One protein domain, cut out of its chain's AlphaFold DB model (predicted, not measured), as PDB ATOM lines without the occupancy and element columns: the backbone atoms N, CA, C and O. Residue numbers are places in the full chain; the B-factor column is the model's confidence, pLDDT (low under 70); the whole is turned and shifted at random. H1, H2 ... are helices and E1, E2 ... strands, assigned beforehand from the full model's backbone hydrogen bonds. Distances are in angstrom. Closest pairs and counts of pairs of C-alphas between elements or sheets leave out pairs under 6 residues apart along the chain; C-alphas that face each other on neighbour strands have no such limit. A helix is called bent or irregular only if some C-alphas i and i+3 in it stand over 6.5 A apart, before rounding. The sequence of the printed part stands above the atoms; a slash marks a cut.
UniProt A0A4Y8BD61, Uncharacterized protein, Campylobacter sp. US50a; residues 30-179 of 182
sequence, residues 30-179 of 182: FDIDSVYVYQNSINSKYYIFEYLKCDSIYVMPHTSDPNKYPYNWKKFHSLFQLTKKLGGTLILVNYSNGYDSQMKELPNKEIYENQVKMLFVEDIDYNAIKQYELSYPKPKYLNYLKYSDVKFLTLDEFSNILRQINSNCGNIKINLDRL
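This is residues 30 to 179 of the 182 residues of an uncharacterized protein of Campylobacter sp. US50a (UniProt A0A4Y8BD61). A twisted sheet of five strands makes the middle layer, with H1 over one face and H4 on the other, where the sheet curls round it. H2 only grazes the sheet, H3 is near H1, and a tail after H4 leads out to the small helix H5, far from the body. The printed part has 150 residues, with elements in the order E1 E2 H1 E3 H2 E4 H3 E5 H4 H5. The sheet, in the order E1 E2 E3 E4 E5, is mixed, and the class is mixed, helices and strands. The whole is only just compact, close to loose, with a radius of gyration of the C-alphas of 17.4 A and spans of 57 by 41 by 24 A.

Start at the sheet: E1, residues 34 to 39, and E2, residues 44 to 53, form an antiparallel hairpin, with N 36 and O 47 2.9 A apart. E3, residues 89 to 95, is parallel to E2; N 91 and O 48 are 2.8 A apart. E4, residues 115 to 124, is antiparallel to E3, with N 119 and O 92 at 2.8 A, and E5, residues 145 to 154, is antiparallel to E4, with N 153 and O 116 at 2.8 A. H1, residues 70 to 85, is on the sheet at a height over the sheet of 7.8 A, over E3 and only just over E4, where 3 of its C-alphas fall. E2, H1 and E3 make a strand-helix-strand unit, two parallel neighbour strands with a helix between, its crossover right-handed. On the opposite face is H4, residues 155 to 170; its closest C-alphas to E1 are Tyr 38 and Cys 169, 4.8 A. Residues 155 to 156 of H4 only just touch H2, residues 109 to 114, with 3 pairs of C-alphas within 8 A, the closest Asn 114 and Leu 155 at 4.8 A. H3, residues 126 to 134, is close to H1 but not clearly touching, C-alphas Trp 73 and Ile 129 being 7.8 A apart. H5, residues 176 to 179, is apart from H4. Every O i to N i+4 pair is within hydrogen-bond range in H2, H3 and H4, against 10 of 12 in H1; H5 is too short for one.

Find C-alpha 34 at (-43.182, 28.772, 17.614), where E1 begins. E2 runs 28.9 A, E4 25.4 A with a bend of 54 degrees at residue 121, and E5 23.2 A with one of 82 degrees at residue 148. H1 spans 23.7 A and is irregular, C-alphas 71 and 74 being 7.4 A apart; H4 spans 22.0 A. H5 ends at C-alpha 179, (-34.915, 48.466, 26.906).

C-alphas Pro 137 and Asp 177 are the farthest apart, 57.8 A. The printed part has no cut; the long links are E2 to H1 and E3 to H2. Look for pLDDT under 70 at residues 40 to 43, 172 to 175 and 178 to 179; the mean of the printed part is 92.1.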
ATOM      1  N   PHE A  30     -55.922  32.733  15.006       88.25
ATOM      2  CA  PHE A  30     -54.974  31.738  14.514       88.25
ATOM      3  C   PHE A  30     -53.859  31.530  15.537       88.25
ATOM      4  O   PHE A  30     -53.434  32.477  16.200       88.25
ATOM      5  N   ASP A  31     -53.391  30.289  15.634       88.44
ATOM      6  CA  ASP A  31     -52.271  29.921  16.494       88.44
ATOM      7  C   ASP A  31     -50.936  30.279  15.824       88.44
ATOM      8  O   ASP A  31     -50.826  30.300  14.593       88.44
ATOM      9  N   ILE A  32     -49.922  30.542  16.651       91.12
ATOM     10  CA  ILE A  32     -48.521  30.654  16.241       91.12
ATOM     11  C   ILE A  32     -47.771  29.541  16.963       91.12
ATOM     12  O   ILE A  32     -47.684  29.569  18.189       91.12
ATOM     13  N   ASP A  33     -47.225  28.579  16.223       92.25
ATOM     14  CA  ASP A  33     -46.672  27.379  16.855       92.25
ATOM     15  C   ASP A  33     -45.354  27.648  17.578       92.25
ATOM     16  O   ASP A  33     -45.132  27.176  18.694       92.25
ATOM     17  N   SER A  34     -44.432  28.385  16.956       93.62
ATOM     18  CA  SER A  34     -43.182  28.772  17.614       93.62
ATOM     19  C   SER A  34     -42.620  30.074  17.064       93.62
ATOM     20  O   SER A  34     -42.577  30.299  15.855       93.62
ATOM     21  N   VAL A  35     -42.123  30.915  17.970       94.19
ATOM     22  CA  VAL A  35     -41.398  32.142  17.637       94.19
ATOM     23  C   VAL A  35     -40.009  32.061  18.245       94.19
ATOM     24  O   VAL A  35     -39.860  31.901  19.454       94.19
ATOM     25  N   TYR A  36     -38.993  32.211  17.405       91.94
ATOM     26  CA  TYR A  36     -37.603  32.331  17.820       91.94
ATOM     27  C   TYR A  36     -37.124  33.743  17.536       91.94
ATOM     28  O   TYR A  36     -37.350  34.286  16.454       91.94
ATOM     29  N   VAL A  37     -36.440  34.336  18.505       88.19
ATOM     30  CA  VAL A  37     -35.867  35.671  18.372       88.19
ATOM     31  C   VAL A  37     -34.369  35.531  18.522       88.19
ATOM     32  O   VAL A  37     -33.899  35.096  19.565       88.19
ATOM     33  N   TYR A  38     -33.630  35.900  17.485       81.44
ATOM     34  CA  TYR A  38     -32.190  36.078  17.551       81.44
ATOM     35  C   TYR A  38     -31.896  37.568  17.722       81.44
ATOM     36  O   TYR A  38     -32.293  38.364  16.876       81.44
ATOM     37  N   GLN A  39     -31.210  37.950  18.795       73.69
ATOM     38  CA  GLN A  39     -30.760  39.325  19.017       73.69
ATOM     39  C   GLN A  39     -29.239  39.361  19.113       73.69
ATOM     40  O   GLN A  39     -28.621  38.561  19.819       73.69
ATOM     41  N   ASN A  40     -28.639  40.340  18.450       67.06
ATOM     42  CA  ASN A  40     -27.289  40.794  18.752       67.06
ATOM     43  C   ASN A  40     -27.318  42.288  19.119       67.06
ATOM     44  O   ASN A  40     -28.380  42.885  19.268       67.06
ATOM     45  N   SER A  41     -26.149  42.906  19.295       61.81
ATOM     46  CA  SER A  41     -26.037  44.314  19.704       61.81
ATOM     47  C   SER A  41     -26.579  45.330  18.683       61.81
ATOM     48  O   SER A  41     -26.691  46.512  19.014       61.81
ATOM     49  N   ILE A  42     -26.893  44.901  17.458       64.75
ATOM     50  CA  ILE A  42     -27.206  45.766  16.314       64.75
ATOM     51  C   ILE A  42     -28.580  45.440  15.713       64.75
ATOM     52  O   ILE A  42     -29.264  46.350  15.257       64.75
ATOM     53  N   ASN A  43     -29.000  44.173  15.699       69.69
ATOM     54  CA  ASN A  43     -30.254  43.757  15.084       69.69
ATOM     55  C   ASN A  43     -30.959  42.611  15.822       69.69
ATOM     56  O   ASN A  43     -30.354  41.788  16.514       69.69
ATOM     57  N   SER A  44     -32.272  42.574  15.608       78.06
ATOM     58  CA  SER A  44     -33.171  41.497  16.003       78.06
ATOM     59  C   SER A  44     -33.657  40.801  14.738       78.06
ATOM     60  O   SER A  44     -34.063  41.465  13.785       78.06
ATOM     61  N   LYS A  45     -33.643  39.470  14.717       87.12
ATOM     62  CA  LYS A  45     -34.232  38.664  13.650       87.12
ATOM     63  C   LYS A  45     -35.219  37.671  14.242       87.12
ATOM     64  O   LYS A  45     -34.851  36.841  15.072       87.12
ATOM     65  N   TYR A  46     -36.463  37.755  13.787       92.50
ATOM     66  CA  TYR A  46     -37.536  36.853  14.185       92.50
ATOM     67  C   TYR A  46     -37.645  35.692  13.196       92.50
ATOM     68  O   TYR A  46     -37.583  35.895  11.985       92.50
ATOM     69  N   TYR A  47     -37.854  34.485  13.708       94.62
ATOM     70  CA  TYR A  47     -38.265  33.322  12.932       94.62
ATOM     71  C   TYR A  47     -39.602  32.834  13.480       94.62
ATOM     72  O   TYR A  47     -39.692  32.482  14.655       94.62
ATOM     73  N   ILE A  48     -40.629  32.826  12.637       97.31
ATOM     74  CA  ILE A  48     -41.935  32.257  12.966       97.31
ATOM     75  C   ILE A  48     -42.026  30.905  12.271       97.31
ATOM     76  O   ILE A  48     -41.882  30.829  11.053       97.31
ATOM     77  N   PHE A  49     -42.244  29.856  13.054       97.81
ATOM     78  CA  PHE A  49     -42.462  28.504  12.567       97.81
ATOM     79  C   PHE A  49     -43.943  28.161  12.644       97.81
ATOM     80  O   PHE A  49     -44.603  28.442  13.644       97.81
ATOM     81  N   GLU A  50     -44.423  27.519  11.590       97.75
ATOM     82  CA  GLU A  50     -45.745  26.909  11.500       97.75
ATOM     83  C   GLU A  50     -45.560  25.454  11.051       97.75
ATOM     84  O   GLU A  50     -45.007  25.189   9.977       97.75
ATOM     85  N   TYR A  51     -45.979  24.513  11.888       96.94
ATOM     86  CA  TYR A  51     -45.780  23.080  11.713       96.94
ATOM     87  C   TYR A  51     -47.020  22.442  11.086       96.94
ATOM     88  O   TYR A  51     -48.090  22.330  11.679       96.94
ATOM     89  N   LEU A  52     -46.856  21.957   9.864       96.00
ATOM     90  CA  LEU A  52     -47.913  21.411   9.030       96.00
ATOM     91  C   LEU A  52     -47.828  19.884   9.021       96.00
ATOM     92  O   LEU A  52     -47.105  19.272   8.228       96.00
ATOM     93  N   LYS A  53     -48.570  19.257   9.934       95.12
ATOM     94  CA  LYS A  53     -48.616  17.799  10.032       95.12
ATOM     95  C   LYS A  53     -49.209  17.190   8.756       95.12
ATOM     96  O   LYS A  53     -50.301  17.549   8.328       95.12
ATOM     97  N   CYS A  54     -48.496  16.231   8.182       94.25
ATOM     98  CA  CYS A  54     -48.958  15.360   7.114       94.25
ATOM     99  C   CYS A  54     -49.517  14.077   7.734       94.25
ATOM    100  O   CYS A  54     -48.770  13.259   8.278       94.25
ATOM    101  N   ASP A  55     -50.831  13.917   7.645       91.06
ATOM    102  CA  ASP A  55     -51.618  12.831   8.232       91.06
ATOM    103  C   ASP A  55     -52.421  12.065   7.159       91.06
ATOM    104  O   ASP A  55     -53.491  11.516   7.418       91.06
ATOM    105  N   SER A  56     -51.898  12.023   5.928       88.31
ATOM    106  CA  SER A  56     -52.517  11.356   4.783       88.31
ATOM    107  C   SER A  56     -51.632  10.246   4.223       88.31
ATOM    108  O   SER A  56     -50.447  10.450   3.964       88.31
ATOM    109  N   ILE A  57     -52.244   9.104   3.897       87.75
ATOM    110  CA  ILE A  57     -51.579   8.000   3.184       87.75
ATOM    111  C   ILE A  57     -51.129   8.368   1.759       87.75
ATOM    112  O   ILE A  57     -50.368   7.627   1.149       87.75
ATOM    113  N   TYR A  58     -51.598   9.493   1.208       88.75
ATOM    114  CA  TYR A  58     -51.320   9.897  -0.177       88.75
ATOM    115  C   TYR A  58     -50.262  10.995  -0.300       88.75
ATOM    116  O   TYR A  58     -49.786  11.269  -1.401       88.75
ATOM    117  N   VAL A  59     -49.933  11.677   0.802       90.88
ATOM    118  CA  VAL A  59     -49.073  12.865   0.788       90.88
ATOM    119  C   VAL A  59     -48.022  12.738   1.879       90.88
ATOM    120  O   VAL A  59     -48.344  12.694   3.062       90.88
ATOM    121  N   MET A  60     -46.758  12.708   1.466       94.50
ATOM    122  CA  MET A  60     -45.603  12.638   2.359       94.50
ATOM    123  C   MET A  60     -45.092  14.047   2.682       94.50
ATOM    124  O   MET A  60     -45.321  14.963   1.885       94.50
ATOM    125  N   PRO A  61     -44.351  14.256   3.784       97.00
ATOM    126  CA  PRO A  61     -43.853  15.584   4.148       97.00
ATOM    127  C   PRO A  61     -43.069  16.292   3.034       97.00
ATOM    128  O   PRO A  61     -43.312  17.471   2.759       97.00
ATOM    129  N   HIS A  62     -42.191  15.574   2.321       97.62
ATOM    130  CA  HIS A  62     -41.428  16.129   1.195       97.62
ATOM    131  C   HIS A  62     -42.314  16.498  -0.012       97.62
ATOM    132  O   HIS A  62     -42.046  17.482  -0.703       97.62
ATOM    133  N   THR A  63     -43.412  15.781  -0.259       95.56
ATOM    134  CA  THR A  63     -44.300  16.023  -1.418       95.56
ATOM    135  C   THR A  63     -45.500  16.925  -1.107       95.56
ATOM    136  O   THR A  63     -46.162  17.431  -2.029       95.56
ATOM    137  N   SER A  64     -45.764  17.161   0.179       95.75
ATOM    138  CA  SER A  64     -46.757  18.115   0.657       95.75
ATOM    139  C   SER A  64     -46.358  19.542   0.285       95.75
ATOM    140  O   SER A  64     -45.181  19.922   0.294       95.75
ATOM    141  N   ASP A  65     -47.358  20.336  -0.082       96.38
ATOM    142  CA  ASP A  65     -47.175  21.734  -0.450       96.38
ATOM    143  C   ASP A  65     -48.386  22.562   0.005       96.38
ATOM    144  O   ASP A  65     -49.507  22.258  -0.416       96.38
ATOM    145  N   PRO A  66     -48.192  23.598   0.839       95.69
ATOM    146  CA  PRO A  66     -49.255  24.497   1.294       95.69
ATOM    147  C   PRO A  66     -50.089  25.140   0.169       95.69
ATOM    148  O   PRO A  66     -51.270  25.425   0.376       95.69
ATOM    149  N   ASN A  67     -49.544  25.288  -1.045       95.75
ATOM    150  CA  ASN A  67     -50.292  25.751  -2.224       95.75
ATOM    151  C   ASN A  67     -51.393  24.767  -2.684       95.75
ATOM    152  O   ASN A  67     -52.306  25.106  -3.439       95.75
ATOM    153  N   LYS A  68     -51.376  23.518  -2.213       93.62
ATOM    154  CA  LYS A  68     -52.448  22.550  -2.494       93.62
ATOM    155  C   LYS A  68     -53.657  22.706  -1.562       93.62
ATOM    156  O   LYS A  68     -54.652  22.015  -1.762       93.62
ATOM    157  N   TYR A  69     -53.592  23.614  -0.585       92.69
ATOM    158  CA  TYR A  69     -54.598  23.787   0.464       92.69
ATOM    159  C   TYR A  69     -55.141  25.224   0.471       92.69
ATOM    160  O   TYR A  69     -54.783  26.029   1.336       92.69
ATOM    161  N   PRO A  70     -56.017  25.580  -0.489       92.25
ATOM    162  CA  PRO A  70     -56.483  26.955  -0.651       92.25
ATOM    163  C   PRO A  70     -57.226  27.491   0.578       92.25
ATOM    164  O   PRO A  70     -57.133  28.671   0.884       92.25
ATOM    165  N   TYR A  71     -57.921  26.639   1.334       89.56
ATOM    166  CA  TYR A  71     -58.683  27.050   2.520       89.56
ATOM    167  C   TYR A  71     -57.815  27.640   3.648       89.56
ATOM    168  O   TYR A  71     -58.331  28.370   4.492       89.56
ATOM    169  N   ASN A  72     -56.502  27.388   3.636       93.06
ATOM    170  CA  ASN A  72     -55.567  27.898   4.638       93.06
ATOM    171  C   ASN A  72     -54.977  29.276   4.295       93.06
ATOM    172  O   ASN A  72     -54.237  29.827   5.114       93.06
ATOM    173  N   TRP A  73     -55.302  29.871   3.134       94.88
ATOM    174  CA  TRP A  73     -54.644  31.105   2.677       94.88
ATOM    175  C   TRP A  73     -54.744  32.248   3.697       94.88
ATOM    176  O   TRP A  73     -53.782  32.991   3.884       94.88
ATOM    177  N   LYS A  74     -55.874  32.353   4.416       94.75
ATOM    178  CA  LYS A  74     -56.094  33.373   5.457       94.75
ATOM    179  C   LYS A  74     -55.135  33.214   6.635       94.75
ATOM    180  O   LYS A  74     -54.592  34.210   7.101       94.75
ATOM    181  N   LYS A  75     -54.888  31.975   7.084       95.00
ATOM    182  CA  LYS A  75     -53.934  31.683   8.165       95.00
ATOM    183  C   LYS A  75     -52.527  32.118   7.760       95.00
ATOM    184  O   LYS A  75     -51.883  32.874   8.486       95.00
ATOM    185  N   PHE A  76     -52.073  31.697   6.581       96.75
ATOM    186  CA  PHE A  76     -50.727  32.039   6.124       96.75
ATOM    187  C   PHE A  76     -50.567  33.526   5.817       96.75
ATOM    188  O   PHE A  76     -49.514  34.082   6.109       96.75
ATOM    189  N   HIS A  77     -51.608  34.195   5.312       96.19
ATOM    190  CA  HIS A  77     -51.623  35.653   5.211       96.19
ATOM    191  C   HIS A  77     -51.378  36.311   6.571       96.19
ATOM    192  O   HIS A  77     -50.481  37.146   6.683       96.19
ATOM    193  N   SER A  78     -52.123  35.920   7.607       96.94
ATOM    194  CA  SER A  78     -51.980  36.510   8.940       96.94
ATOM    195  C   SER A  78     -50.591  36.273   9.542       96.94
ATOM    196  O   SER A  78     -49.969  37.216  10.035       96.94
ATOM    197  N   LEU A  79     -50.062  35.049   9.433       97.62
ATOM    198  CA  LEU A  79     -48.700  34.713   9.867       97.62
ATOM    199  C   LEU A  79     -47.643  35.517   9.102       97.62
ATOM    200  O   LEU A  79     -46.703  36.044   9.700       97.62
ATOM    201  N   PHE A  80     -47.800  35.651   7.784       97.50
ATOM    202  CA  PHE A  80     -46.869  36.396   6.944       97.50
ATOM    203  C   PHE A  80     -46.891  37.892   7.265       97.50
ATOM    204  O   PHE A  80     -45.835  38.488   7.455       97.50
ATOM    205  N   GLN A  81     -48.071  38.499   7.415       96.81
ATOM    206  CA  GLN A  81     -48.203  39.904   7.815       96.81
ATOM    207  C   GLN A  81     -47.551  40.173   9.174       96.81
ATOM    208  O   GLN A  81     -46.795  41.136   9.311       96.81
ATOM    209  N   LEU A  82     -47.790  39.306  10.164       95.94
ATOM    210  CA  LEU A  82     -47.136  39.406  11.469       95.94
ATOM    211  C   LEU A  82     -45.611  39.316  11.333       95.94
ATOM    212  O   LEU A  82     -44.888  40.164  11.850       95.94
ATOM    213  N   THR A  83     -45.128  38.338  10.568       95.75
ATOM    214  CA  THR A  83     -43.698  38.156  10.294       95.75
ATOM    215  C   THR A  83     -43.080  39.404   9.662       95.75
ATOM    216  O   THR A  83     -42.018  39.847  10.097       95.75
ATOM    217  N   LYS A  84     -43.739  40.012   8.667       94.94
ATOM    218  CA  LYS A  84     -43.259  41.236   8.007       94.94
ATOM    219  C   LYS A  84     -43.189  42.415   8.973       94.94
ATOM    220  O   LYS A  84     -42.202  43.142   8.934       94.94
ATOM    221  N   LYS A  85     -44.178  42.576   9.861       94.31
ATOM    222  CA  LYS A  85     -44.157  43.614  10.909       94.31
ATOM    223  C   LYS A  85     -42.998  43.439  11.888       94.31
ATOM    224  O   LYS A  85     -42.461  44.430  12.363       94.31
ATOM    225  N   LEU A  86     -42.593  42.198  12.147       91.88
ATOM    226  CA  LEU A  86     -41.442  41.870  12.990       91.88
ATOM    227  C   LEU A  86     -40.100  41.907  12.235       91.88
ATOM    228  O   LEU A  86     -39.064  41.622  12.830       91.88
ATOM    229  N   GLY A  87     -40.089  42.193  10.926       91.31
ATOM    230  CA  GLY A  87     -38.878  42.086  10.101       91.31
ATOM    231  C   GLY A  87     -38.287  40.668  10.072       91.31
ATOM    232  O   GLY A  87     -37.076  40.501   9.941       91.31
ATOM    233  N   GLY A  88     -39.127  39.647  10.262       93.50
ATOM    234  CA  GLY A  88     -38.716  38.258  10.436       93.50
ATOM    235  C   GLY A  88     -38.762  37.402   9.170       93.50
ATOM    236  O   GLY A  88     -38.941  37.882   8.050       93.50
ATOM    237  N   THR A  89     -38.635  36.093   9.372       96.00
ATOM    238  CA  THR A  89     -38.797  35.048   8.353       96.00
ATOM    239  C   THR A  89     -39.873  34.058   8.791       96.00
ATOM    240  O   THR A  89     -39.829  33.560   9.916       96.00
ATOM    241  N   LEU A  90     -40.824  33.765   7.900       98.25
ATOM    242  CA  LEU A  90     -41.862  32.760   8.114       98.25
ATOM    243  C   LEU A  90     -41.381  31.448   7.504       98.25
ATOM    244  O   LEU A  90     -41.012  31.404   6.328       98.25
ATOM    245  N   ILE A  91     -41.388  30.390   8.303       98.44
ATOM    246  CA  ILE A  91     -40.941  29.059   7.915       98.44
ATOM    247  C   ILE A  91     -42.106  28.098   8.125       98.44
ATOM    248  O   ILE A  91     -42.567  27.908   9.248       98.44
ATOM    249  N   LEU A  92     -42.570  27.480   7.042       98.56
ATOM    250  CA  LEU A  92     -43.540  26.390   7.123       98.56
ATOM    251  C   LEU A  92     -42.774  25.069   7.164       98.56
ATOM    252  O   LEU A  92     -41.845  24.869   6.377       98.56
ATOM    253  N   VAL A  93     -43.148  24.175   8.075       98.56
ATOM    254  CA  VAL A  93     -42.474  22.889   8.272       98.56
ATOM    255  C   VAL A  93     -43.465  21.759   8.063       98.56
ATOM    256  O   VAL A  93     -44.301  21.506   8.925       98.56
ATOM    257  N   ASN A  94     -43.358  21.045   6.945       98.44
ATOM    258  CA  ASN A  94     -44.114  19.807   6.786       98.44
ATOM    259  C   ASN A  94     -43.385  18.681   7.511       98.44
ATOM    260  O   ASN A  94     -42.190  18.471   7.289       98.44
ATOM    261  N   TYR A  95     -44.118  17.936   8.325       98.00
ATOM    262  CA  TYR A  95     -43.609  16.794   9.081       98.00
ATOM    263  C   TYR A  95     -44.703  15.737   9.219       98.00
ATOM    264  O   TYR A  95     -45.866  15.997   8.914       98.00
ATOM    265  N   SER A  96     -44.366  14.545   9.699       96.81
ATOM    266  CA  SER A  96     -45.357  13.549  10.097       96.81
ATOM    267  C   SER A  96     -44.928  12.875  11.393       96.81
ATOM    268  O   SER A  96     -43.746  12.824  11.712       96.81
ATOM    269  N   ASN A  97     -45.902  12.352  12.134       95.06
ATOM    270  CA  ASN A  97     -45.653  11.414  13.226       95.06
ATOM    271  C   ASN A  97     -45.940   9.964  12.799       95.06
ATOM    272  O   ASN A  97     -46.091   9.102  13.654       95.06
ATOM    273  N   GLY A  98     -46.120   9.714  11.496       95.62
ATOM    274  CA  GLY A  98     -46.362   8.375  10.974       95.62
ATOM    275  C   GLY A  98     -47.785   7.839  11.180       95.62
ATOM    276  O   GLY A  98     -48.033   6.670  10.894       95.62
ATOM    277  N   TYR A  99     -48.727   8.673  11.632       95.06
ATOM    278  CA  TYR A  99     -50.139   8.313  11.807       95.06
ATOM    279  C   TYR A  99     -51.061   9.233  11.007       95.06
ATOM    280  O   TYR A  99     -50.792  10.432  10.866       95.06
ATOM    281  N   ASP A 100     -52.172   8.678  10.524       92.75
ATOM    282  CA  ASP A 100     -53.246   9.450   9.905       92.75
ATOM    283  C   ASP A 100     -54.107  10.207  10.936       92.75
ATOM    284  O   ASP A 100     -53.882  10.153  12.152       92.75
ATOM    285  N   SER A 101     -55.104  10.946  10.448       88.12
ATOM    286  CA  SER A 101     -56.020  11.733  11.283       88.12
ATOM    287  C   SER A 101     -56.887  10.892  12.232       88.12
ATOM    288  O   SER A 101     -57.435  11.431  13.191       88.12
ATOM    289  N   GLN A 102     -56.987   9.579  12.006       90.62
ATOM    290  CA  GLN A 102     -57.713   8.617  12.838       90.62
ATOM    291  C   GLN A 102     -56.773   7.802  13.741       90.62
ATOM    292  O   GLN A 102     -57.196   6.812  14.332       90.62
ATOM    293  N   MET A 103     -55.506   8.220  13.867       90.19
ATOM    294  CA  MET A 103     -54.461   7.530  14.635       90.19
ATOM    295  C   MET A 103     -54.133   6.126  14.116       90.19
ATOM    296  O   MET A 103     -53.595   5.296  14.849       90.19
ATOM    297  N   LYS A 104     -54.408   5.850  12.840       94.06
ATOM    298  CA  LYS A 104     -53.956   4.625  12.186       94.06
ATOM    299  C   LYS A 104     -52.548   4.823  11.640       94.06
ATOM    300  O   LYS A 104     -52.239   5.850  11.038       94.06
ATOM    301  N   GLU A 105     -51.695   3.828  11.848       95.81
ATOM    302  CA  GLU A 105     -50.327   3.839  11.333       95.81
ATOM    303  C   GLU A 105     -50.306   3.907   9.797       95.81
ATOM    304  O   GLU A 105     -51.042   3.186   9.111       95.81
ATOM    305  N   LEU A 106     -49.467   4.795   9.261       93.19
ATOM    306  CA  LEU A 106     -49.277   4.970   7.827       93.19
ATOM    307  C   LEU A 106     -48.389   3.850   7.258       93.19
ATOM    308  O   LEU A 106     -47.422   3.437   7.903       93.19
ATOM    309  N   PRO A 107     -48.638   3.396   6.016       87.50
ATOM    310  CA  PRO A 107     -47.697   2.529   5.315       87.50
ATOM    311  C   PRO A 107     -46.325   3.209   5.216       87.50
ATOM    312  O   PRO A 107     -46.233   4.346   4.760       87.50
ATOM    313  N   ASN A 108     -45.256   2.509   5.611       88.56
ATOM    314  CA  ASN A 108     -43.891   3.051   5.687       88.56
ATOM    315  C   ASN A 108     -43.727   4.206   6.693       88.56
ATOM    316  O   ASN A 108     -43.042   5.191   6.401       88.56
ATOM    317  N   LYS A 109     -44.341   4.075   7.877       94.12
ATOM    318  CA  LYS A 109     -44.258   5.002   9.017       94.12
ATOM    319  C   LYS A 109     -42.884   5.664   9.190       94.12
ATOM    320  O   LYS A 109     -42.800   6.887   9.234       94.12
ATOM    321  N   GLU A 110     -41.817   4.868   9.205       95.31
ATOM    322  CA  GLU A 110     -40.442   5.342   9.410       95.31
ATOM    323  C   GLU A 110     -40.005   6.377   8.363       95.31
ATOM    324  O   GLU A 110     -39.332   7.353   8.685       95.31
ATOM    325  N   ILE A 111     -40.429   6.217   7.103       94.50
ATOM    326  CA  ILE A 111     -40.118   7.179   6.038       94.50
ATOM    327  C   ILE A 111     -40.876   8.488   6.273       94.50
ATOM    328  O   ILE A 111     -40.313   9.564   6.093       94.50
ATOM    329  N   TYR A 112     -42.143   8.410   6.687       95.62
ATOM    330  CA  TYR A 112     -42.946   9.592   7.005       95.62
ATOM    331  C   TYR A 112     -42.363  10.378   8.179       95.62
ATOM    332  O   TYR A 112     -42.262  11.599   8.097       95.62
ATOM    333  N   GLU A 113     -41.973   9.692   9.252       96.69
ATOM    334  CA  GLU A 113     -41.378  10.313  10.439       96.69
ATOM    335  C   GLU A 113     -40.001  10.909  10.150       96.69
ATOM    336  O   GLU A 113     -39.657  11.964  10.683       96.69
ATOM    337  N   ASN A 114     -39.223  10.270   9.275       98.06
ATOM    338  CA  ASN A 114     -37.896  10.756   8.936       98.06
ATOM    339  C   ASN A 114     -37.918  11.940   7.959       98.06
ATOM    340  O   ASN A 114     -36.912  12.620   7.826       98.06
ATOM    341  N   GLN A 115     -39.015  12.212   7.251       98.12
ATOM    342  CA  GLN A 115     -39.066  13.317   6.294       98.12
ATOM    343  C   GLN A 115     -39.531  14.622   6.939       98.12
ATOM    344  O   GLN A 115     -40.648  14.733   7.443       98.12
ATOM    345  N   VAL A 116     -38.714  15.664   6.796       98.56
ATOM    346  CA  VAL A 116     -39.082  17.041   7.134       98.56
ATOM    347  C   VAL A 116     -38.850  17.943   5.926       98.56
ATOM    348  O   VAL A 116     -37.812  17.867   5.271       98.56
ATOM    349  N   LYS A 117     -39.813  18.810   5.606       98.69
ATOM    350  CA  LYS A 117     -39.671  19.818   4.545       98.69
ATOM    351  C   LYS A 117     -39.790  21.212   5.136       98.69
ATOM    352  O   LYS A 117     -40.824  21.529   5.716       98.69
ATOM    353  N   MET A 118     -38.774  22.048   4.950       98.69
ATOM    354  CA  MET A 118     -38.820  23.462   5.332       98.69
ATOM    355  C   MET A 118     -39.077  24.331   4.105       98.69
ATOM    356  O   MET A 118     -38.401  24.189   3.087       98.69
ATOM    357  N   LEU A 119     -40.026  25.254   4.220       98.69
ATOM    358  CA  LEU A 119     -40.420  26.200   3.181       98.69
ATOM    359  C   LEU A 119     -40.229  27.618   3.727       98.69
ATOM    360  O   LEU A 119     -40.940  28.026   4.648       98.69
ATOM    361  N   PHE A 120     -39.273  28.363   3.178       98.44
ATOM    362  CA  PHE A 120     -38.987  29.735   3.594       98.44
ATOM    363  C   PHE A 120     -39.868  30.686   2.789       98.44
ATOM    364  O   PHE A 120     -39.616  30.919   1.609       98.44
ATOM    365  N   VAL A 121     -40.930  31.205   3.407       98.50
ATOM    366  CA  VAL A 121     -41.914  32.051   2.719       98.50
ATOM    367  C   VAL A 121     -41.314  33.425   2.458       98.50
ATOM    368  O   VAL A 121     -40.936  34.145   3.383       98.50
ATOM    369  N   GLU A 122     -41.255  33.790   1.184       98.12
ATOM    370  CA  GLU A 122     -40.737  35.072   0.718       98.12
ATOM    371  C   GLU A 122     -41.857  36.084   0.494       98.12
ATOM    372  O   GLU A 122     -41.753  37.235   0.923       98.12
ATOM    373  N   ASP A 123     -42.931  35.649  -0.168       98.31
ATOM    374  CA  ASP A 123     -44.004  36.520  -0.635       98.31
ATOM    375  C   ASP A 123     -45.333  35.759  -0.792       98.31
ATOM    376  O   ASP A 123     -45.370  34.526  -0.874       98.31
ATOM    377  N   ILE A 124     -46.429  36.520  -0.837       98.25
ATOM    378  CA  ILE A 124     -47.783  36.036  -1.098       98.25
ATOM    379  C   ILE A 124     -48.332  36.706  -2.358       98.25
ATOM    380  O   ILE A 124     -48.483  37.925  -2.423       98.25
ATOM    381  N   ASP A 125     -48.724  35.900  -3.342       98.06
ATOM    382  CA  ASP A 125     -49.429  36.358  -4.533       98.06
ATOM    383  C   ASP A 125     -50.903  36.662  -4.220       98.06
ATOM    384  O   ASP A 125     -51.809  35.829  -4.345       98.06
ATOM    385  N   TYR A 126     -51.153  37.906  -3.820       97.75
ATOM    386  CA  TYR A 126     -52.502  38.406  -3.573       97.75
ATOM    387  C   TYR A 126     -53.365  38.488  -4.837       97.75
ATOM    388  O   TYR A 126     -54.592  38.451  -4.726       97.75
ATOM    389  N   ASN A 127     -52.769  38.559  -6.033       97.69
ATOM    390  CA  ASN A 127     -53.540  38.502  -7.272       97.69
ATOM    391  C   ASN A 127     -54.088  37.091  -7.480       97.69
ATOM    392  O   ASN A 127     -55.274  36.955  -7.775       97.69
ATOM    393  N   ALA A 128     -53.280  36.053  -7.250       96.88
ATOM    394  CA  ALA A 128     -53.744  34.667  -7.284       96.88
ATOM    395  C   ALA A 128     -54.884  34.432  -6.278       96.88
ATOM    396  O   ALA A 128     -55.916  33.869  -6.646       96.88
ATOM    397  N   ILE A 129     -54.754  34.939  -5.043       97.00
ATOM    398  CA  ILE A 129     -55.827  34.877  -4.032       97.00
ATOM    399  C   ILE A 129     -57.085  35.598  -4.524       97.00
ATOM    400  O   ILE A 129     -58.179  35.045  -4.442       97.00
ATOM    401  N   LYS A 130     -56.956  36.811  -5.073       97.00
ATOM    402  CA  LYS A 130     -58.096  37.574  -5.599       97.00
ATOM    403  C   LYS A 130     -58.817  36.817  -6.716       97.00
ATOM    404  O   LYS A 130     -60.042  36.750  -6.700       97.00
ATOM    405  N   GLN A 131     -58.080  36.222  -7.655       96.06
ATOM    406  CA  GLN A 131     -58.671  35.417  -8.729       96.06
ATOM    407  C   GLN A 131     -59.361  34.164  -8.186       96.06
ATOM    408  O   GLN A 131     -60.483  33.855  -8.583       96.06
ATOM    409  N   TYR A 132     -58.744  33.482  -7.221       95.75
ATOM    410  CA  TYR A 132     -59.374  32.367  -6.523       95.75
ATOM    411  C   TYR A 132     -60.664  32.796  -5.817       95.75
ATOM    412  O   TYR A 132     -61.675  32.094  -5.890       95.75
ATOM    413  N   GLU A 133     -60.683  33.965  -5.173       95.31
ATOM    414  CA  GLU A 133     -61.877  34.458  -4.493       95.31
ATOM    415  C   GLU A 133     -63.032  34.769  -5.458       95.31
ATOM    416  O   GLU A 133     -64.184  34.465  -5.151       95.31
ATOM    417  N   LEU A 134     -62.722  35.253  -6.660       96.44
ATOM    418  CA  LEU A 134     -63.708  35.557  -7.704       96.44
ATOM    419  C   LEU A 134     -64.150  34.338  -8.530       96.44
ATOM    420  O   LEU A 134     -65.184  34.388  -9.190       96.44
ATOM    421  N   SER A 135     -63.376  33.252  -8.521       95.38
ATOM    422  CA  SER A 135     -63.652  32.070  -9.343       95.38
ATOM    423  C   SER A 135     -64.855  31.243  -8.864       95.38
ATOM    424  O   SER A 135     -65.059  31.033  -7.664       95.38
ATOM    425  N   TYR A 136     -65.623  30.720  -9.825       93.31
ATOM    426  CA  TYR A 136     -66.649  29.703  -9.604       93.31
ATOM    427  C   TYR A 136     -66.710  28.736 -10.808       93.31
ATOM    428  O   TYR A 136     -66.895  29.203 -11.933       93.31
ATOM    429  N   PRO A 137     -66.562  27.411 -10.607       92.81
ATOM    430  CA  PRO A 137     -66.265  26.752  -9.335       92.81
ATOM    431  C   PRO A 137     -64.862  27.111  -8.817       92.81
ATOM    432  O   PRO A 137     -63.983  27.496  -9.586       92.81
ATOM    433  N   LYS A 138     -64.652  26.988  -7.502       93.75
ATOM    434  CA  LYS A 138     -63.336  27.227  -6.892       93.75
ATOM    435  C   LYS A 138     -62.316  26.196  -7.412       93.75
ATOM    436  O   LYS A 138     -62.613  24.999  -7.372       93.75
ATOM    437  N   PRO A 139     -61.118  26.617  -7.855       93.75
ATOM    438  CA  PRO A 139     -60.026  25.714  -8.184       93.75
ATOM    439  C   PRO A 139     -59.671  24.797  -7.013       93.75
ATOM    440  O   PRO A 139     -59.712  25.198  -5.854       93.75
ATOM    441  N   LYS A 140     -59.254  23.566  -7.316       93.38
ATOM    442  CA  LYS A 140     -58.804  22.613  -6.288       93.38
ATOM    443  C   LYS A 140     -57.536  23.082  -5.563       93.38
ATOM    444  O   LYS A 140     -57.350  22.776  -4.391       93.38
ATOM    445  N   TYR A 141     -56.667  23.801  -6.270       94.06
ATOM    446  CA  TYR A 141     -55.367  24.260  -5.789       94.06
ATOM    447  C   TYR A 141     -55.234  25.769  -5.981       94.06
ATOM    448  O   TYR A 141     -55.858  26.340  -6.875       94.06
ATOM    449  N   LEU A 142     -54.395  26.401  -5.164       94.94
ATOM    450  CA  LEU A 142     -54.109  27.828  -5.225       94.94
ATOM    451  C   LEU A 142     -52.606  28.010  -5.067       94.94
ATOM    452  O   LEU A 142     -52.065  27.713  -4.014       94.94
ATOM    453  N   ASN A 143     -51.927  28.487  -6.106       95.62
ATOM    454  CA  ASN A 143     -50.498  28.774  -6.029       95.62
ATOM    455  C   ASN A 143     -50.301  30.245  -5.641       95.62
ATOM    456  O   ASN A 143     -50.357  31.117  -6.502       95.62
ATOM    457  N   TYR A 144     -50.173  30.517  -4.343       97.62
ATOM    458  CA  TYR A 144     -50.119  31.867  -3.764       97.62
ATOM    459  C   TYR A 144     -48.893  32.092  -2.891       97.62
ATOM    460  O   TYR A 144     -48.528  33.237  -2.666       97.62
ATOM    461  N   LEU A 145     -48.251  31.046  -2.382       98.19
ATOM    462  CA  LEU A 145     -47.041  31.171  -1.584       98.19
ATOM    463  C   LEU A 145     -45.825  31.070  -2.495       98.19
ATOM    464  O   LEU A 145     -45.679  30.098  -3.237       98.19
ATOM    465  N   LYS A 146     -44.942  32.062  -2.394       98.25
ATOM    466  CA  LYS A 146     -43.622  32.048  -3.020       98.25
ATOM    467  C   LYS A 146     -42.574  31.756  -1.959       98.25
ATOM    468  O   LYS A 146     -42.636  32.293  -0.848       98.25
ATOM    469  N   TYR A 147     -41.622  30.905  -2.314       98.44
ATOM    470  CA  TYR A 147     -40.567  30.466  -1.416       98.44
ATOM    471  C   TYR A 147     -39.220  30.974  -1.917       98.44
ATOM    472  O   TYR A 147     -38.905  30.785  -3.090       98.44
ATOM    473  N   SER A 148     -38.427  31.560  -1.024       98.25
ATOM    474  CA  SER A 148     -37.040  31.927  -1.327       98.25
ATOM    475  C   SER A 148     -36.104  30.723  -1.245       98.25
ATOM    476  O   SER A 148     -35.067  30.700  -1.901       98.25
ATOM    477  N   ASP A 149     -36.468  29.725  -0.437       98.44
ATOM    478  CA  ASP A 149     -35.723  28.483  -0.272       98.44
ATOM    479  C   ASP A 149     -36.663  27.338   0.139       98.44
ATOM    480  O   ASP A 149     -37.680  27.545   0.817       98.44
ATOM    481  N   VAL A 150     -36.312  26.119  -0.264       98.56
ATOM    482  CA  VAL A 150     -37.019  24.885   0.086       98.56
ATOM    483  C   VAL A 150     -35.995  23.815   0.428       98.56
ATOM    484  O   VAL A 150     -35.170  23.445  -0.404       98.56
ATOM    485  N   LYS A 151     -36.084  23.268   1.641       98.56
ATOM    486  CA  LYS A 151     -35.179  22.217   2.115       98.56
ATOM    487  C   LYS A 151     -35.928  20.919   2.336       98.56
ATOM    488  O   LYS A 151     -36.973  20.905   2.983       98.56
ATOM    489  N   PHE A 152     -35.349  19.839   1.832       98.62
ATOM    490  CA  PHE A 152     -35.790  18.470   2.055       98.62
ATOM    491  C   PHE A 152     -34.781  17.833   2.996       98.62
ATOM    492  O   PHE A 152     -33.617  17.693   2.637       98.62
ATOM    493  N   LEU A 153     -35.220  17.544   4.211       98.56
ATOM    494  CA  LEU A 153     -34.361  17.154   5.319       98.56
ATOM    495  C   LEU A 153     -34.809  15.816   5.893       98.56
ATOM    496  O   LEU A 153     -35.987  15.446   5.794       98.56
ATOM    497  N   THR A 154     -33.872  15.132   6.537       98.62
ATOM    498  CA  THR A 154     -34.185  14.104   7.527       98.62
ATOM    499  C   THR A 154     -34.634  14.734   8.850       98.62
ATOM    500  O   THR A 154     -34.435  15.933   9.092       98.62
ATOM    501  N   LEU A 155     -35.214  13.932   9.746       98.31
ATOM    502  CA  LEU A 155     -35.569  14.381  11.092       98.31
ATOM    503  C   LEU A 155     -34.330  14.839  11.875       98.31
ATOM    504  O   LEU A 155     -34.374  15.870  12.548       98.31
ATOM    505  N   ASP A 156     -33.215  14.123  11.742       98.50
ATOM    506  CA  ASP A 156     -31.952  14.456  12.409       98.50
ATOM    507  C   ASP A 156     -31.358  15.774  11.897       98.50
ATOM    508  O   ASP A 156     -30.902  16.610  12.683       98.50
ATOM    509  N   GLU A 157     -31.397  16.007  10.585       98.62
ATOM    510  CA  GLU A 157     -30.945  17.265   9.985       98.62
ATOM    511  C   GLU A 157     -31.789  18.449  10.467       98.62
ATOM    512  O   GLU A 157     -31.241  19.473  10.892       98.62
ATOM    513  N   PHE A 158     -33.117  18.302  10.468       98.44
ATOM    514  CA  PHE A 158     -34.015  19.320  11.010       98.44
ATOM    515  C   PHE A 158     -33.771  19.559  12.506       98.44
ATOM    516  O   PHE A 158     -33.677  20.710  12.938       98.44
ATOM    517  N   SER A 159     -33.612  18.493  13.292       98.00
ATOM    518  CA  SER A 159     -33.319  18.562  14.727       98.00
ATOM    519  C   SER A 159     -32.049  19.366  14.999       98.00
ATOM    520  O   SER A 159     -32.047  20.272  15.836       98.00
ATOM    521  N   ASN A 160     -30.978  19.123  14.242       98.12
ATOM    522  CA  ASN A 160     -29.734  19.879  14.367       98.12
ATOM    523  C   ASN A 160     -29.922  21.372  14.057       98.12
ATOM    524  O   ASN A 160     -29.454  22.214  14.830       98.12
ATOM    525  N   ILE A 161     -30.659  21.709  12.994       96.19
ATOM    526  CA  ILE A 161     -30.989  23.101  12.647       96.19
ATOM    527  C   ILE A 161     -31.791  23.765  13.770       96.19
ATOM    528  O   ILE A 161     -31.440  24.858  14.219       96.19
ATOM    529  N   LEU A 162     -32.846  23.110  14.261       95.81
ATOM    530  CA  LEU A 162     -33.706  23.659  15.305       95.81
ATOM    531  C   LEU A 162     -32.928  23.885  16.605       95.81
ATOM    532  O   LEU A 162     -33.051  24.940  17.229       95.81
ATOM    533  N   ARG A 163     -32.067  22.936  16.992       93.94
ATOM    534  CA  ARG A 163     -31.187  23.062  18.165       93.94
ATOM    535  C   ARG A 163     -30.207  24.221  18.012       93.94
ATOM    536  O   ARG A 163     -29.988  24.948  18.981       93.94
ATOM    537  N   GLN A 164     -29.657  24.429  16.816       91.69
ATOM    538  CA  GLN A 164     -28.776  25.559  16.533       91.69
ATOM    539  C   GLN A 164     -29.523  26.896  16.641       91.69
ATOM    540  O   GLN A 164     -29.046  27.802  17.325       91.69
ATOM    541  N   ILE A 165     -30.710  27.014  16.033       90.69
ATOM    542  CA  ILE A 165     -31.565  28.207  16.146       90.69
ATOM    543  C   ILE A 165     -31.884  28.483  17.616       90.69
ATOM    544  O   ILE A 165     -31.642  29.589  18.099       90.69
ATOM    545  N   ASN A 166     -32.351  27.473  18.349       90.38
ATOM    546  CA  ASN A 166     -32.695  27.592  19.759       90.38
ATOM    547  C   ASN A 166     -31.498  28.033  20.618       90.38
ATOM    548  O   ASN A 166     -31.621  28.950  21.428       90.38
ATOM    549  N   SER A 167     -30.320  27.435  20.415       88.44
ATOM    550  CA  SER A 167     -29.099  27.807  21.142       88.44
ATOM    551  C   SER A 167     -28.679  29.252  20.859       88.44
ATOM    552  O   SER A 167     -28.361  29.997  21.787       88.44
ATOM    553  N   ASN A 168     -28.753  29.681  19.598       85.31
ATOM    554  CA  ASN A 168     -28.444  31.055  19.208       85.31
ATOM    555  C   ASN A 168     -29.406  32.068  19.847       85.31
ATOM    556  O   ASN A 168     -28.981  33.164  20.206       85.31
ATOM    557  N   CYS A 169     -30.677  31.701  20.027       84.81
ATOM    558  CA  CYS A 169     -31.671  32.537  20.706       84.81
ATOM    559  C   CYS A 169     -31.486  32.544  22.236       84.81
ATOM    560  O   CYS A 169     -31.745  33.546  22.892       84.81
ATOM    561  N   GLY A 170     -31.001  31.451  22.830       79.12
ATOM    562  CA  GLY A 170     -30.754  31.369  24.277       79.12
ATOM    563  C   GLY A 170     -29.542  32.174  24.767       79.12
ATOM    564  O   GLY A 170     -29.477  32.539  25.940       79.12
ATOM    565  N   ASN A 171     -28.587  32.474  23.882       70.88
ATOM    566  CA  ASN A 171     -27.330  33.159  24.214       70.88
ATOM    567  C   ASN A 171     -27.382  34.691  24.053       70.88
ATOM    568  O   ASN A 171     -26.341  35.352  24.016       70.88
ATOM    569  N   ILE A 172     -28.579  35.272  23.966       67.88
ATOM    570  CA  ILE A 172     -28.760  36.716  23.820       67.88
ATOM    571  C   ILE A 172     -28.292  37.444  25.087       67.88
ATOM    572  O   ILE A 172     -28.775  37.197  26.193       67.88
ATOM    573  N   LYS A 173     -27.380  38.407  24.929       64.25
ATOM    574  CA  LYS A 173     -27.093  39.408  25.964       64.25
ATOM    575  C   LYS A 173     -28.030  40.589  25.760       64.25
ATOM    576  O   LYS A 173     -27.729  41.492  24.985       64.25
ATOM    577  N   ILE A 174     -29.171  40.561  26.443       65.69
ATOM    578  CA  ILE A 174     -30.085  41.702  26.469       65.69
ATOM    579  C   ILE A 174     -29.358  42.877  27.129       65.69
ATOM    580  O   ILE A 174     -28.923  42.774  28.278       65.69
ATOM    581  N   ASN A 175     -29.224  43.990  26.405       67.69
ATOM    582  CA  ASN A 175     -28.780  45.247  26.993       67.69
ATOM    583  C   ASN A 175     -29.989  45.916  27.661       67.69
ATOM    584  O   ASN A 175     -30.822  46.516  26.983       67.69
ATOM    585  N   LEU A 176     -30.085  45.771  28.983       70.25
ATOM    586  CA  LEU A 176     -31.197  46.296  29.778       70.25
ATOM    587  C   LEU A 176     -31.324  47.822  29.673       70.25
ATOM    588  O   LEU A 176     -32.439  48.332  29.662       70.25
ATOM    589  N   ASP A 177     -30.214  48.541  29.503       71.69
ATOM    590  CA  ASP A 177     -30.218  50.005  29.425       71.69
ATOM    591  C   ASP A 177     -30.865  50.515  28.131       71.69
ATOM    592  O   ASP A 177     -31.404  51.621  28.095       71.69
ATOM    593  N   ARG A 178     -30.856  49.710  27.060       64.62
ATOM    594  CA  ARG A 178     -31.573  50.044  25.818       64.62
ATOM    595  C   ARG A 178     -33.076  49.802  25.942       64.62
ATOM    596  O   ARG A 178     -33.836  50.579  25.390       64.62
ATOM    597  N   LEU A 179     -33.496  48.794  26.711       64.44
ATOM    598  CA  LEU A 179     -34.915  48.466  26.906       64.44
ATOM    599  C   LEU A 179     -35.680  49.491  27.750       64.44
ATOM    600  O   LEU A 179     -36.894  49.578  27.637       64.44
TER     601      LEU A 179